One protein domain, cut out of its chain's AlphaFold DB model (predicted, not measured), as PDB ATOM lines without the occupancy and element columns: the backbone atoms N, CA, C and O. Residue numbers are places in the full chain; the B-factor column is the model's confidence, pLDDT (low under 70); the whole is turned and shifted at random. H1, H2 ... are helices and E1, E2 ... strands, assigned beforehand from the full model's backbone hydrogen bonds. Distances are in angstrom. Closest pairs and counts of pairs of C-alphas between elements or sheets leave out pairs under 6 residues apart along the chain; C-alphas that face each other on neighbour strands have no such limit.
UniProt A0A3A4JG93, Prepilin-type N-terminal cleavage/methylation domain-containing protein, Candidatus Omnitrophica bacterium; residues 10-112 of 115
ATOM      1  N   ILE A  10      23.979 -51.158  85.683       91.06
ATOM      2  CA  ILE A  10      22.848 -51.052  84.749       91.06
ATOM      3  C   ILE A  10      22.845 -49.703  84.023       91.06
ATOM      4  O   ILE A  10      22.638 -49.655  82.814       91.06
ATOM      5  N   GLU A  11      23.114 -48.611  84.732       88.38
ATOM      6  CA  GLU A  11      23.137 -47.259  84.167       88.38
ATOM      7  C   GLU A  11      24.236 -47.107  83.105       88.38
ATOM      8  O   GLU A  11      24.009 -46.498  82.060       88.38
ATOM      9  N   ILE A  12      25.387 -47.760  83.303       91.19
ATOM     10  CA  ILE A  12      26.480 -47.803  82.318       91.19
ATOM     11  C   ILE A  12      26.065 -48.597  81.068       91.19
ATOM     12  O   ILE A  12      26.341 -48.178  79.941       91.19
ATOM     13  N   ILE A  13      25.363 -49.721  81.234       93.81
ATOM     14  CA  ILE A  13      24.876 -50.526  80.101       93.81
ATOM     15  C   ILE A  13      23.852 -49.733  79.282       93.81
ATOM     16  O   ILE A  13      23.952 -49.664  78.058       93.81
ATOM     17  N   VAL A  14      22.901 -49.073  79.945       95.44
ATOM     18  CA  VAL A  14      21.896 -48.250  79.260       95.44
ATOM     19  C   VAL A  14      22.555 -47.062  78.552       95.44
ATOM     20  O   VAL A  14      22.247 -46.796  77.390       95.44
ATOM     21  N   ALA A  15      23.516 -46.388  79.191       95.31
ATOM     22  CA  ALA A  15      24.241 -45.274  78.583       95.31
ATOM     23  C   ALA A  15      25.034 -45.693  77.332       95.31
ATOM     24  O   ALA A  15      25.008 -44.991  76.322       95.31
ATOM     25  N   THR A  16      25.699 -46.852  77.359       95.56
ATOM     26  CA  THR A  16      26.456 -47.363  76.199       95.56
ATOM     27  C   THR A  16      25.547 -47.807  75.051       95.56
ATOM     28  O   THR A  16      25.878 -47.557  73.891       95.56
ATOM     29  N   MET A  17      24.376 -48.385  75.346       96.12
ATOM     30  CA  MET A  17      23.361 -48.681  74.328       96.12
ATOM     31  C   MET A  17      22.820 -47.411  73.667       96.12
ATOM     32  O   MET A  17      22.727 -47.349  72.443       96.12
ATOM     33  N   LEU A  18      22.501 -46.376  74.445       96.81
ATOM     34  CA  LEU A  18      22.044 -45.102  73.884       96.81
ATOM     35  C   LEU A  18      23.133 -44.453  73.024       96.81
ATOM     36  O   LEU A  18      22.862 -43.971  71.924       96.81
ATOM     37  N   PHE A  19      24.378 -44.489  73.494       96.88
ATOM     38  CA  PHE A  19      25.507 -43.921  72.773       96.88
ATOM     39  C   PHE A  19      25.764 -44.612  71.427       96.88
ATOM     40  O   PHE A  19      26.014 -43.930  70.432       96.88
ATOM     41  N   SER A  20      25.666 -45.944  71.359       97.44
ATOM     42  CA  SER A  20      25.894 -46.683  70.110       97.44
ATOM     43  C   SER A  20      24.849 -46.349  69.042       97.44
ATOM     44  O   SER A  20      25.205 -46.130  67.883       97.44
ATOM     45  N   VAL A  21      23.579 -46.215  69.436       97.56
ATOM     46  CA  VAL A  21      22.486 -45.820  68.534       97.56
ATOM     47  C   VAL A  21      22.703 -44.405  67.999       97.56
ATOM     48  O   VAL A  21      22.560 -44.172  66.798       97.56
ATOM     49  N   ILE A  22      23.104 -43.466  68.861       97.88
ATOM     50  CA  ILE A  22      23.393 -42.085  68.454       97.88
ATOM     51  C   ILE A  22      24.558 -42.049  67.464       97.88
ATOM     52  O   ILE A  22      24.446 -41.432  66.402       97.88
ATOM     53  N   MET A  23      25.656 -42.745  67.771       97.62
ATOM     54  CA  MET A  23      26.822 -42.796  66.890       97.62
ATOM     55  C   MET A  23      26.483 -43.400  65.528       97.62
ATOM     56  O   MET A  23      26.880 -42.857  64.497       97.62
ATOM     57  N   PHE A  24      25.680 -44.464  65.501       97.44
ATOM     58  CA  PHE A  24      25.200 -45.045  64.251       97.44
ATOM     59  C   PHE A  24      24.347 -44.055  63.440       97.44
ATOM     60  O   PHE A  24      24.525 -43.919  62.227       97.44
ATOM     61  N   GLY A  25      23.462 -43.305  64.103       97.31
ATOM     62  CA  GLY A  25      22.685 -42.237  63.468       97.31
ATOM     63  C   GLY A  25      23.572 -41.157  62.841       97.31
ATOM     64  O   GLY A  25      23.374 -40.780  61.685       97.31
ATOM     65  N   MET A  26      24.600 -40.706  63.563       97.44
ATOM     66  CA  MET A  26      25.528 -39.679  63.080       97.44
ATOM     67  C   MET A  26      26.353 -40.136  61.872       97.44
ATOM     68  O   MET A  26      26.556 -39.349  60.950       97.44
ATOM     69  N   VAL A  27      26.792 -41.398  61.831       97.31
ATOM     70  CA  VAL A  27      27.537 -41.938  60.679       97.31
ATOM     71  C   VAL A  27      26.682 -41.912  59.412       97.31
ATOM     72  O   VAL A  27      27.152 -41.477  58.359       97.31
ATOM     73  N   ASN A  28      25.410 -42.301  59.506       96.00
ATOM     74  CA  ASN A  28      24.498 -42.255  58.363       96.00
ATOM     75  C   ASN A  28      24.252 -40.819  57.876       96.00
ATOM     76  O   ASN A  28      24.279 -40.557  56.669       96.00
ATOM     77  N   LEU A  29      24.083 -39.873  58.806       96.25
ATOM     78  CA  LEU A  29      23.967 -38.450  58.475       96.25
ATOM     79  C   LEU A  29      25.230 -37.926  57.785       96.25
ATOM     80  O   LEU A  29      25.132 -37.233  56.774       96.25
ATOM     81  N   TYR A  30      26.410 -38.297  58.281       96.50
ATOM     82  CA  TYR A  30      27.684 -37.904  57.686       96.50
ATOM     83  C   TYR A  30      27.838 -38.421  56.250       96.50
ATOM     84  O   TYR A  30      28.229 -37.664  55.361       96.50
ATOM     85  N   LEU A  31      27.486 -39.684  55.991       94.62
ATOM     86  CA  LEU A  31      27.536 -40.253  54.642       94.62
ATOM     87  C   LEU A  31      26.584 -39.530  53.680       94.62
ATOM     88  O   LEU A  31      26.972 -39.224  52.550       94.62
ATOM     89  N   SER A  32      25.371 -39.206  54.134       94.25
ATOM     90  CA  SER A  32      24.399 -38.450  53.337       94.25
ATOM     91  C   SER A  32      24.888 -37.028  53.041       94.25
ATOM     92  O   SER A  32      24.906 -36.597  51.886       94.25
ATOM     93  N   ALA A  33      25.404 -36.328  54.058       95.38
ATOM     94  CA  ALA A  33      25.981 -34.996  53.903       95.38
ATOM     95  C   ALA A  33      27.177 -34.997  52.938       95.38
ATOM     96  O   ALA A  33      27.276 -34.132  52.068       95.38
ATOM     97  N   LYS A  34      28.061 -35.998  53.030       93.38
ATOM     98  CA  LYS A  34      29.200 -36.144  52.117       93.38
ATOM     99  C   LYS A  34      28.743 -36.296  50.665       93.38
ATOM    100  O   LYS A  34      29.287 -35.616  49.795       93.38
ATOM    101  N   ARG A  35      27.747 -37.150  50.396       91.62
ATOM    102  CA  ARG A  35      27.180 -37.330  49.046       91.62
ATOM    103  C   ARG A  35      26.595 -36.029  48.510       91.62
ATOM    104  O   ARG A  35      26.905 -35.647  47.386       91.62
ATOM    105  N   TYR A  36      25.845 -35.305  49.336       93.69
ATOM    106  CA  TYR A  36      25.283 -34.008  48.958       93.69
ATOM    107  C   TYR A  36      26.367 -32.982  48.582       93.69
ATOM    108  O   TYR A  36      26.280 -32.331  47.540       93.69
ATOM    109  N   VAL A  37      27.425 -32.870  49.391       94.25
ATOM    110  CA  VAL A  37      28.544 -31.955  49.110       94.25
ATOM    111  C   VAL A  37      29.266 -32.340  47.816       94.25
ATOM    112  O   VAL A  37      29.607 -31.460  47.025       94.25
ATOM    113  N   LEU A  38      29.486 -33.635  47.570       92.19
ATOM    114  CA  LEU A  38      30.107 -34.111  46.330       92.19
ATOM    115  C   LEU A  38      29.234 -33.818  45.107       92.19
ATOM    116  O   LEU A  38      29.732 -33.238  44.143       92.19
ATOM    117  N   HIS A  39      27.936 -34.118  45.176       92.69
ATOM    118  CA  HIS A  39      26.976 -33.789  44.122       92.69
ATOM    119  C   HIS A  39      26.999 -32.289  43.791       92.69
ATOM    120  O   HIS A  39      27.104 -31.893  42.629       92.69
ATOM    121  N   SER A  40      26.997 -31.432  44.819       93.75
ATOM    122  CA  SER A  40      27.082 -29.982  44.630       93.75
ATOM    123  C   SER A  40      28.390 -29.547  43.965       93.75
ATOM    124  O   SER A  40      28.376 -28.612  43.164       93.75
ATOM    125  N   ARG A  41      29.520 -30.196  44.274       93.00
ATOM    126  CA  ARG A  41      30.805 -29.904  43.621       93.00
ATOM    127  C   ARG A  41      30.774 -30.277  42.144       93.00
ATOM    128  O   ARG A  41      31.173 -29.453  41.330       93.00
ATOM    129  N   TYR A  42      30.264 -31.458  41.793       93.25
ATOM    130  CA  TYR A  42      30.159 -31.877  40.392       93.25
ATOM    131  C   TYR A  42      29.234 -30.970  39.587       93.25
ATOM    132  O   TYR A  42      29.597 -30.538  38.496       93.25
ATOM    133  N   LYS A  43      28.097 -30.573  40.168       93.38
ATOM    134  CA  LYS A  43      27.196 -29.591  39.560       93.38
ATOM    135  C   LYS A  43      27.892 -28.250  39.301       93.38
ATOM    136  O   LYS A  43      27.746 -27.684  38.220       93.38
ATOM    137  N   ASN A  44      28.669 -27.749  40.264       94.88
ATOM    138  CA  ASN A  44      29.415 -26.499  40.097       94.88
ATOM    139  C   ASN A  44      30.491 -26.620  39.013       94.88
ATOM    140  O   ASN A  44      30.599 -25.730  38.172       94.88
ATOM    141  N   THR A  45      31.243 -27.721  38.984       94.81
ATOM    142  CA  THR A  45      32.232 -27.993  37.930       94.81
ATOM    143  C   THR A  45      31.572 -28.067  36.554       94.81
ATOM    144  O   THR A  45      32.049 -27.427  35.621       94.81
ATOM    145  N   GLY A  46      30.441 -28.769  36.431       93.38
ATOM    146  CA  GLY A  46      29.658 -28.826  35.196       93.38
ATOM    147  C   GLY A  46      29.162 -27.448  34.748       93.38
ATOM    148  O   GLY A  46      29.234 -27.125  33.568       93.38
ATOM    149  N   GLY A  47      28.740 -26.593  35.684       93.56
ATOM    150  CA  GLY A  47      28.368 -25.207  35.391       93.56
ATOM    151  C   GLY A  47      29.540 -24.353  34.893       93.56
ATOM    152  O   GLY A  47      29.389 -23.610  33.924       93.56
ATOM    153  N   GLN A  48      30.720 -24.490  35.506       93.94
ATOM    154  CA  GLN A  48      31.934 -23.795  35.059       93.94
ATOM    155  C   GLN A  48      32.392 -24.278  33.679       93.94
ATOM    156  O   GLN A  48      32.747 -23.459  32.838       93.94
ATOM    157  N   LEU A  49      32.319 -25.586  33.416       93.62
ATOM    158  CA  LEU A  49      32.558 -26.147  32.085       93.62
ATOM    159  C   LEU A  49      31.556 -25.613  31.061       93.62
ATOM    160  O   LEU A  49      31.944 -25.229  29.963       93.62
ATOM    161  N   GLY A  50      30.279 -25.536  31.434       91.50
ATOM    162  CA  GLY A  50      29.244 -24.949  30.591       91.50
ATOM    163  C   GLY A  50      29.586 -23.518  30.187       91.50
ATOM    164  O   GLY A  50      29.538 -23.181  29.008       91.50
ATOM    165  N   LYS A  51      30.017 -22.694  31.148       91.69
ATOM    166  CA  LYS A  51      30.493 -21.336  30.871       91.69
ATOM    167  C   LYS A  51      31.731 -21.334  29.967       91.69
ATOM    168  O   LYS A  51      31.738 -20.631  28.968       91.69
ATOM    169  N   PHE A  52      32.731 -22.155  30.277       91.25
ATOM    170  CA  PHE A  52      33.956 -22.272  29.481       91.25
ATOM    171  C   PHE A  52      33.678 -22.601  28.008       91.25
ATOM    172  O   PHE A  52      34.338 -22.067  27.124       91.25
ATOM    173  N   PHE A  53      32.682 -23.445  27.736       89.69
ATOM    174  CA  PHE A  53      32.267 -23.776  26.375       89.69
ATOM    175  C   PHE A  53      31.389 -22.708  25.717       89.69
ATOM    176  O   PHE A  53      31.424 -22.576  24.496       89.69
ATOM    177  N   LEU A  54      30.593 -21.962  26.491       87.94
ATOM    178  CA  LEU A  54      29.705 -20.932  25.952       87.94
ATOM    179  C   LEU A  54      30.418 -19.603  25.669       87.94
ATOM    180  O   LEU A  54      30.079 -18.928  24.699       87.94
ATOM    181  N   ASP A  55      31.397 -19.229  26.493       88.69
ATOM    182  CA  ASP A  55      32.136 -17.969  26.380       88.69
ATOM    183  C   ASP A  55      32.775 -17.743  24.984       88.69
ATOM    184  O   ASP A  55      32.581 -16.659  24.426       88.69
ATOM    185  N   PRO A  56      33.472 -18.714  24.350       83.62
ATOM    186  CA  PRO A  56      34.090 -18.490  23.038       83.62
ATOM    187  C   PRO A  56      33.077 -18.338  21.896       83.62
ATOM    188  O   PRO A  56      33.392 -17.701  20.893       83.62
ATOM    189  N   LEU A  57      31.845 -18.833  22.045       79.81
ATOM    190  CA  LEU A  57      30.839 -18.782  20.977       79.81
ATOM    191  C   LEU A  57      30.456 -17.367  20.582       79.81
ATOM    192  O   LEU A  57      30.001 -17.151  19.465       79.81
ATOM    193  N   GLN A  58      30.609 -16.401  21.487       79.50
ATOM    194  CA  GLN A  58      30.359 -15.002  21.156       79.50
ATOM    195  C   GLN A  58      31.296 -14.519  20.044       79.50
ATOM    196  O   GLN A  58      30.890 -13.708  19.215       79.50
ATOM    197  N   MET A  59      32.523 -15.045  19.993       78.19
ATOM    198  CA  MET A  59      33.466 -14.754  18.914       78.19
ATOM    199  C   MET A  59      33.126 -15.508  17.626       78.19
ATOM    200  O   MET A  59      33.383 -14.987  16.545       78.19
ATOM    201  N   ASP A  60      32.491 -16.676  17.723       75.75
ATOM    202  CA  ASP A  60      32.119 -17.490  16.561       75.75
ATOM    203  C   ASP A  60      30.936 -16.903  15.764       75.75
ATOM    204  O   ASP A  60      30.698 -17.314  14.632       75.75
ATOM    205  N   VAL A  61      30.190 -15.928  16.304       76.88
ATOM    206  CA  VAL A  61      29.065 -15.247  15.610       76.88
ATOM    207  C   VAL A  61      29.552 -14.197  14.594       76.88
ATOM    208  O   VAL A  61      28.766 -13.437  14.028       76.88
ATOM    209  N   ARG A  62      30.855 -14.128  14.314       78.62
ATOM    210  CA  ARG A  62      31.367 -13.230  13.280       78.62
ATOM    211  C   ARG A  62      30.990 -13.712  11.874       78.62
ATOM    212  O   ARG A  62      30.965 -14.905  11.582       78.62
ATOM    213  N   ASN A  63      30.744 -12.752  10.982       74.50
ATOM    214  CA  ASN A  63      30.327 -13.001   9.596       74.50
ATOM    215  C   ASN A  63      31.357 -13.845   8.811       74.50
ATOM    216  O   ASN A  63      30.987 -14.661   7.975       74.50
ATOM    217  N   ASP A  64      32.650 -13.719   9.124       78.19
ATOM    218  CA  ASP A  64      33.730 -14.482   8.484       78.19
ATOM    219  C   ASP A  64      33.746 -15.982   8.838       78.19
ATOM    220  O   ASP A  64      34.406 -16.757   8.149       78.19
ATOM    221  N   GLN A  65      33.011 -16.409   9.871       74.25
ATOM    222  CA  GLN A  65      32.951 -17.806  10.328       74.25
ATOM    223  C   GLN A  65      31.549 -18.425  10.227       74.25
ATOM    224  O   GLN A  65      31.283 -19.504  10.770       74.25
ATOM    225  N   TRP A  66      30.634 -17.769   9.509       75.56
ATOM    226  CA  TRP A  66      29.290 -18.299   9.313       75.56
ATOM    227  C   TRP A  66      29.328 -19.609   8.518       75.56
ATOM    228  O   TRP A  66      29.820 -19.661   7.395       75.56
ATOM    229  N   GLY A  67      28.781 -20.682   9.094       74.12
ATOM    230  CA  GLY A  67      28.689 -21.984   8.425       74.12
ATOM    231  C   GLY A  67      29.869 -22.927   8.680       74.12
ATOM    232  O   GLY A  67      29.740 -24.121   8.421       74.12
ATOM    233  N   THR A  68      30.978 -22.445   9.245       80.81
ATOM    234  CA  THR A  68      32.189 -23.250   9.510       80.81
ATOM    235  C   THR A  68      32.469 -23.484  10.997       80.81
ATOM    236  O   THR A  68      33.301 -24.326  11.343       80.81
ATOM    237  N   ASN A  69      31.756 -22.783  11.877       81.62
ATOM    238  CA  ASN A  69      31.880 -22.875  13.330       81.62
ATOM    239  C   ASN A  69      31.018 -24.004  13.932       81.62
ATOM    240  O   ASN A  69      30.179 -24.621  13.266       81.62
ATOM    241  N   CYS A  70      31.177 -24.255  15.234       80.00
ATOM    242  CA  CYS A  70      30.368 -25.256  15.931       80.00
ATOM    243  C   CYS A  70      28.852 -24.958  15.880       80.00
ATOM    244  O   CYS A  70      28.031 -25.876  15.908       80.00
ATOM    245  N   LEU A  71      28.450 -23.687  15.732       78.81
ATOM    246  CA  LEU A  71      27.040 -23.278  15.661       78.81
ATOM    247  C   LEU A  71      26.308 -23.771  14.398       78.81
ATOM    248  O   LEU A  71      25.076 -23.703  14.318       78.81
ATOM    249  N   SER A  72      27.050 -24.253  13.405       76.81
ATOM    250  CA  SER A  72      26.535 -24.847  12.169       76.81
ATOM    251  C   SER A  72      27.011 -26.286  11.942       76.81
ATOM    252  O   SER A  72      26.838 -26.803  10.843       76.81
ATOM    253  N   GLY A  73      27.583 -26.941  12.961       70.31
ATOM    254  CA  GLY A  73      28.096 -28.315  12.861       70.31
ATOM    255  C   GLY A  73      29.532 -28.427  12.335       70.31
ATOM    256  O   GLY A  73      29.917 -29.480  11.834       70.31
ATOM    257  N   GLY A  74      30.306 -27.343  12.417       72.69
ATOM    258  CA  GLY A  74      31.708 -27.286  12.016       72.69
ATOM    259  C   GLY A  74      32.699 -27.660  13.125       72.69
ATOM    260  O   GLY A  74      32.438 -28.509  13.977       72.69
ATOM    261  N   ILE A  75      33.878 -27.039  13.094       71.75
ATOM    262  CA  ILE A  75      35.025 -27.382  13.954       71.75
ATOM    263  C   ILE A  75      34.933 -26.622  15.293       71.75
ATOM    264  O   ILE A  75      34.306 -25.568  15.375       71.75
ATOM    265  N   GLY A  76      35.560 -27.149  16.353       76.00
ATOM    266  CA  GLY A  76      35.683 -26.455  17.646       76.00
ATOM    267  C   GLY A  76      34.535 -26.703  18.625       76.00
ATOM    268  O   GLY A  76      34.384 -25.963  19.594       76.00
ATOM    269  N   CYS A  77      33.722 -27.735  18.394       83.19
ATOM    270  CA  CYS A  77      32.639 -28.076  19.306       83.19
ATOM    271  C   CYS A  77      33.119 -28.575  20.675       83.19
ATOM    272  O   CYS A  77      34.197 -29.171  20.767       83.19
ATOM    273  N   PRO A  78      32.306 -28.380  21.734       86.62
ATOM    274  CA  PRO A  78      32.595 -28.914  23.056       86.62
ATOM    275  C   PRO A  78      32.872 -30.416  22.987       86.62
ATOM    276  O   PRO A  78      32.056 -31.190  22.489       86.62
ATOM    277  N   VAL A  79      34.027 -30.822  23.501       89.75
ATOM    278  CA  VAL A  79      34.421 -32.229  23.616       89.75
ATOM    279  C   VAL A  79      34.288 -32.691  25.059       89.75
ATOM    280  O   VAL A  79      34.326 -31.879  25.985       89.75
ATOM    281  N   ASN A  80      34.157 -34.002  25.246       92.94
ATOM    282  CA  ASN A  80      34.127 -34.610  26.573       92.94
ATOM    283  C   ASN A  80      35.351 -34.184  27.393       92.94
ATOM    284  O   ASN A  80      36.475 -34.183  26.889       92.94
ATOM    285  N   GLN A  81      35.123 -33.850  28.662       92.62
ATOM    286  CA  GLN A  81      36.176 -33.459  29.594       92.62
ATOM    287  C   GLN A  81      36.165 -34.382  30.801       92.62
ATOM    288  O   GLN A  81      35.133 -34.558  31.448       92.62
ATOM    289  N   THR A  82      37.331 -34.920  31.145       92.56
ATOM    290  CA  THR A  82      37.499 -35.728  32.352       92.56
ATOM    291  C   THR A  82      38.170 -34.885  33.422       92.56
ATOM    292  O   THR A  82      39.342 -34.533  33.300       92.56
ATOM    293  N   ILE A  83      37.439 -34.577  34.492       90.69
ATOM    294  CA  ILE A  83      37.948 -33.808  35.630       90.69
ATOM    295  C   ILE A  83      37.720 -34.627  36.894       90.69
ATOM    296  O   ILE A  83      36.601 -35.052  37.170       90.69
ATOM    297  N   TYR A  84      38.783 -34.858  37.668       87.62
ATOM    298  CA  TYR A  84      38.742 -35.676  38.888       87.62
ATOM    299  C   TYR A  84      38.104 -37.062  38.678       87.62
ATOM    300  O   TYR A  84      37.321 -37.514  39.506       87.62
ATOM    301  N   HIS A  85      38.443 -37.735  37.573       88.88
ATOM    302  CA  HIS A  85      37.898 -39.048  37.179       88.88
ATOM    303  C   HIS A  85      36.390 -39.070  36.870       88.88
ATOM    304  O   HIS A  85      35.834 -40.135  36.608       88.88
ATOM    305  N   VAL A  86      35.728 -37.911  36.838       91.56
ATOM    306  CA  VAL A  86      34.348 -37.771  36.372       91.56
ATOM    307  C   VAL A  86      34.369 -37.289  34.928       91.56
ATOM    308  O   VAL A  86      35.025 -36.295  34.609       91.56
ATOM    309  N   ASN A  87      33.660 -38.006  34.059       93.94
ATOM    310  CA  ASN A  87      33.505 -37.631  32.661       93.94
ATOM    311  C   ASN A  87      32.292 -36.704  32.504       93.94
ATOM    312  O   ASN A  87      31.169 -37.082  32.843       93.94
ATOM    313  N   TYR A  88      32.533 -35.507  31.980       94.31
ATOM    314  CA  TYR A  88      31.518 -34.519  31.647       94.31
ATOM    315  C   TYR A  88      31.293 -34.537  30.137       94.31
ATOM    316  O   TYR A  88      32.201 -34.249  29.356       94.31
ATOM    317  N   ILE A  89      30.072 -34.881  29.742       94.44
ATOM    318  CA  ILE A  89      29.652 -35.058  28.355       94.44
ATOM    319  C   ILE A  89      28.789 -33.854  27.968       94.44
ATOM    320  O   ILE A  89      27.638 -33.762  28.415       94.44
ATOM    321  N   PRO A  90      29.314 -32.913  27.170       92.69
ATOM    322  CA  PRO A  90      28.517 -31.818  26.650       92.69
ATOM    323  C   PRO A  90      27.550 -32.327  25.575       92.69
ATOM    324  O   PRO A  90      27.933 -33.043  24.655       92.69
ATOM    325  N   ASN A  91      26.289 -31.929  25.679       90.31
ATOM    326  CA  ASN A  91      25.282 -32.099  24.644       90.31
ATOM    327  C   ASN A  91      24.835 -30.723  24.157       90.31
ATOM    328  O   ASN A  91      24.483 -29.853  24.956       90.31
ATOM    329  N   TYR A  92      24.857 -30.541  22.845       86.31
ATOM    330  CA  TYR A  92      24.674 -29.254  22.206       86.31
ATOM    331  C   TYR A  92      23.415 -29.260  21.357       86.31
ATOM    332  O   TYR A  92      23.273 -30.078  20.451       86.31
ATOM    333  N   THR A  93      22.496 -28.341  21.638       88.12
ATOM    334  CA  THR A  93      21.268 -28.197  20.853       88.12
ATOM    335  C   THR A  93      21.119 -26.763  20.379       88.12
ATOM    336  O   THR A  93      21.276 -25.811  21.145       88.12
ATOM    337  N   ILE A  94      20.845 -26.611  19.086       86.88
ATOM    338  CA  ILE A  94      20.738 -25.317  18.420       86.88
ATOM    339  C   ILE A  94      19.352 -25.243  17.803       86.88
ATOM    340  O   ILE A  94      18.993 -26.073  16.974       86.88
ATOM    341  N   ASN A  95      18.579 -24.247  18.220       88.69
ATOM    342  CA  ASN A  95      17.212 -24.045  17.768       88.69
ATOM    343  C   ASN A  95      17.072 -22.652  17.159       88.69
ATOM    344  O   ASN A  95      17.565 -21.672  17.719       88.69
ATOM    345  N   ASN A  96      16.359 -22.549  16.043       88.00
ATOM    346  CA  ASN A  96      15.974 -21.248  15.503       88.00
ATOM    347  C   ASN A  96      14.907 -20.616  16.406       88.00
ATOM    348  O   ASN A  96      14.007 -21.306  16.894       88.00
ATOM    349  N   VAL A  97      15.006 -19.310  16.640       89.06
ATOM    350  CA  VAL A  97      13.989 -18.567  17.388       89.06
ATOM    351  C   VAL A  97      12.932 -18.079  16.403       89.06
ATOM    352  O   VAL A  97      13.241 -17.351  15.463       89.06
ATOM    353  N   ALA A  98      11.681 -18.504  16.604       91.62
ATOM    354  CA  ALA A  98      10.577 -18.186  15.703       91.62
ATOM    355  C   ALA A  98      10.454 -16.673  15.449       91.62
ATOM    356  O   ALA A  98      10.587 -15.873  16.374       91.62
ATOM    357  N   ALA A  99      10.173 -16.313  14.193       90.50
ATOM    358  CA  ALA A  99      10.014 -14.933  13.723       90.50
ATOM    359  C   ALA A  99      11.254 -14.024  13.888       90.50
ATOM    360  O   ALA A  99      11.123 -12.803  13.863       90.50
ATOM    361  N   THR A 100      12.453 -14.597  14.035       90.00
ATOM    362  CA  THR A 100      13.720 -13.850  14.084       90.00
ATOM    363  C   THR A 100      14.833 -14.614  13.366       90.00
ATOM    364  O   THR A 100      14.763 -15.835  13.252       90.00
ATOM    365  N   ASP A 101      15.907 -13.922  12.983       82.88
ATOM    366  CA  ASP A 101      17.141 -14.551  12.478       82.88
ATOM    367  C   ASP A 101      18.079 -15.024  13.609       82.88
ATOM    368  O   ASP A 101      19.237 -15.383  13.386       82.88
ATOM    369  N   LEU A 102      17.593 -15.016  14.855       83.88
ATOM    370  CA  LEU A 102      18.367 -15.414  16.022       83.88
ATOM    371  C   LEU A 102      18.380 -16.936  16.184       83.88
ATOM    372  O   LEU A 102      17.386 -17.636  15.969       83.88
ATOM    373  N   ARG A 103      19.511 -17.445  16.675       81.62
ATOM    374  CA  ARG A 103      19.667 -18.841  17.086       81.62
ATOM    375  C   ARG A 103      19.814 -18.929  18.593       81.62
ATOM    376  O   ARG A 103      20.564 -18.174  19.207       81.62
ATOM    377  N   ARG A 104      19.109 -19.882  19.187       87.44
ATOM    378  CA  ARG A 104      19.248 -20.255  20.588       87.44
ATOM    379  C   ARG A 104      20.155 -21.465  20.686       87.44
ATOM    380  O   ARG A 104      19.872 -22.501  20.092       87.44
ATOM    381  N   VAL A 105      21.188 -21.337  21.500       86.44
ATOM    382  CA  VAL A 105      22.087 -22.427  21.856       86.44
ATOM    383  C   VAL A 105      21.753 -22.882  23.265       86.44
ATOM    384  O   VAL A 105      21.654 -22.063  24.177       86.44
ATOM    385  N   ILE A 106      21.579 -24.185  23.445       89.88
ATOM    386  CA  ILE A 106      21.419 -24.811  24.751       89.88
ATOM    387  C   ILE A 106      22.501 -25.878  24.872       89.88
ATOM    388  O   ILE A 106      22.508 -26.865  24.131       89.88
ATOM    389  N   LEU A 107      23.411 -25.653  25.816       90.06
ATOM    390  CA  LEU A 107      24.458 -26.587  26.200       90.06
ATOM    391  C   LEU A 107      24.050 -27.278  27.502       90.06
ATOM    392  O   LEU A 107      23.890 -26.629  28.537       90.06
ATOM    393  N   THR A 108      23.932 -28.597  27.451       93.25
ATOM    394  CA  THR A 108      23.651 -29.441  28.611       93.25
ATOM    395  C   THR A 108      24.897 -30.244  28.940       93.25
ATOM    396  O   THR A 108      25.371 -31.009  28.107       93.25
ATOM    397  N   ILE A 109      25.428 -30.102  30.152       94.62
ATOM    398  CA  ILE A 109      26.549 -30.921  30.618       94.62
ATOM    399  C   ILE A 109      25.997 -32.103  31.404       94.62
ATOM    400  O   ILE A 109      25.434 -31.922  32.482       94.62
ATOM    401  N   ASN A 110      26.176 -33.307  30.872       94.44
ATOM    402  CA  ASN A 110      25.820 -34.547  31.550       94.44
ATOM    403  C   ASN A 110      27.044 -35.112  32.274       94.44
ATOM    404  O   ASN A 110      28.153 -35.059  31.749       94.44
ATOM    405  N   TRP A 111      26.854 -35.685  33.458       93.50
ATOM    406  CA  TRP A 111      27.896 -36.416  34.181       93.50
ATOM    407  C   TRP A 111      27.282 -37.616  34.900       93.50
ATOM    408  O   TRP A 111      26.079 -37.636  35.169       93.50
ATOM    409  N   SER A 112      28.109 -38.608  35.220       89.06
ATOM    410  CA  SER A 112      27.736 -39.705  36.111       89.06
ATOM    411  C   SER A 112      28.489 -39.584  37.429       89.06
ATOM    412  O   SER A 112      29.700 -39.358  37.468       89.06
TER     413      SER A 112
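What this domain is: This is residues 10 to 112 of the 115 residues of the protein "Prepilin-type N-terminal cleavage/methylation domain-containing protein" of Candidatus Omnitrophica bacterium (UniProt A0A3A4JG93). A small sheet of three antiparallel strands, E1, E2 and E3, has the last part of one very long helix, H1, packed over one of its faces, and the rest of that helix, residues 10 to 38, sticks out as a long free arm. Beyond the sheet end of H1 come the short helix H2 and a winding stretch, residues 61 to 80, that leads back to E1, while the turn of residues 97 to 102 sticks out where E2 folds back into E3. The printed part has 103 residues, with two named helices and three named strands in the chain order H1 H2 E1 E2 E3, and the sheet order is E1 - E2 - E3. The class is mixed, helices and strands; the whole is extended, with a radius of gyration of the C-alphas of 24.1 A and spans of 85 by 31 by 17 A, and the arm makes the length.

How they stand to each other: The sheet is a meander, each strand the antiparallel neighbour of the one before: E1, residues 81 to 83, E2, residues 86 to 96, and E3, residues 103 to 111. E1 and E2 form a hairpin, with N 88 and O 81 2.8 A apart, within hydrogen-bond range. E2 and E3 form a second hairpin, their directions at 162 degrees, with N 91 and O 108 at 2.8 A and N 106 and O 93 at 2.8 A. The pairing is staggered: E2 pairs with E1 over residues 86 to 88 and with E3 over residues 88 to 96. The edge strands E1 and E3 are apart. H1, residues 10 to 54, is on the sheet through its residues 42 to 54, in two layers, a helix on one face of a sheet. It runs slantwise to the strands, at 45 degrees to E2 on the local plane. The closest C-alphas of H1 and E3 are those of Gly 46 and Ile 109, 5.9 A apart; those of H1 and E2 are Gly 46 and Tyr 88, at 7.0 A. H1 and E1 are near each other, with 5 pairs of C-alphas within 10 A. H2, residues 57 to 60, is not on the sheet, and it and H1 meet only through their link. Every O i to N i+4 pair of H1 is within hydrogen-bond range; H2 is too short for such a pair, and its one O i to N i+3 pair is within range.

Where its parts are: E2 measures 32.3 A from first to last C-alpha, E3 25.9 A and E1 6.3 A. E3 ends with C-alpha 111 at (27.896, -36.416, 34.181). H1 measures 66.4 A, from C-alpha 10 at (22.848, -51.052, 84.749) to C-alpha 54 at (29.705, -20.932, 25.952), and H2 measures 4.8 A.

The domain as a whole: The two C-alphas farthest apart are those of Ile 10 and Asp 64, at 85.3 A. Without the stretches that stand free, the body of 68 residues spans 40 by 19 by 16 A. The link from H2 to E1 is long, with 20 residues. The printed part has no cut, and its mean pLDDT is 89.1; no printed residue is under 70.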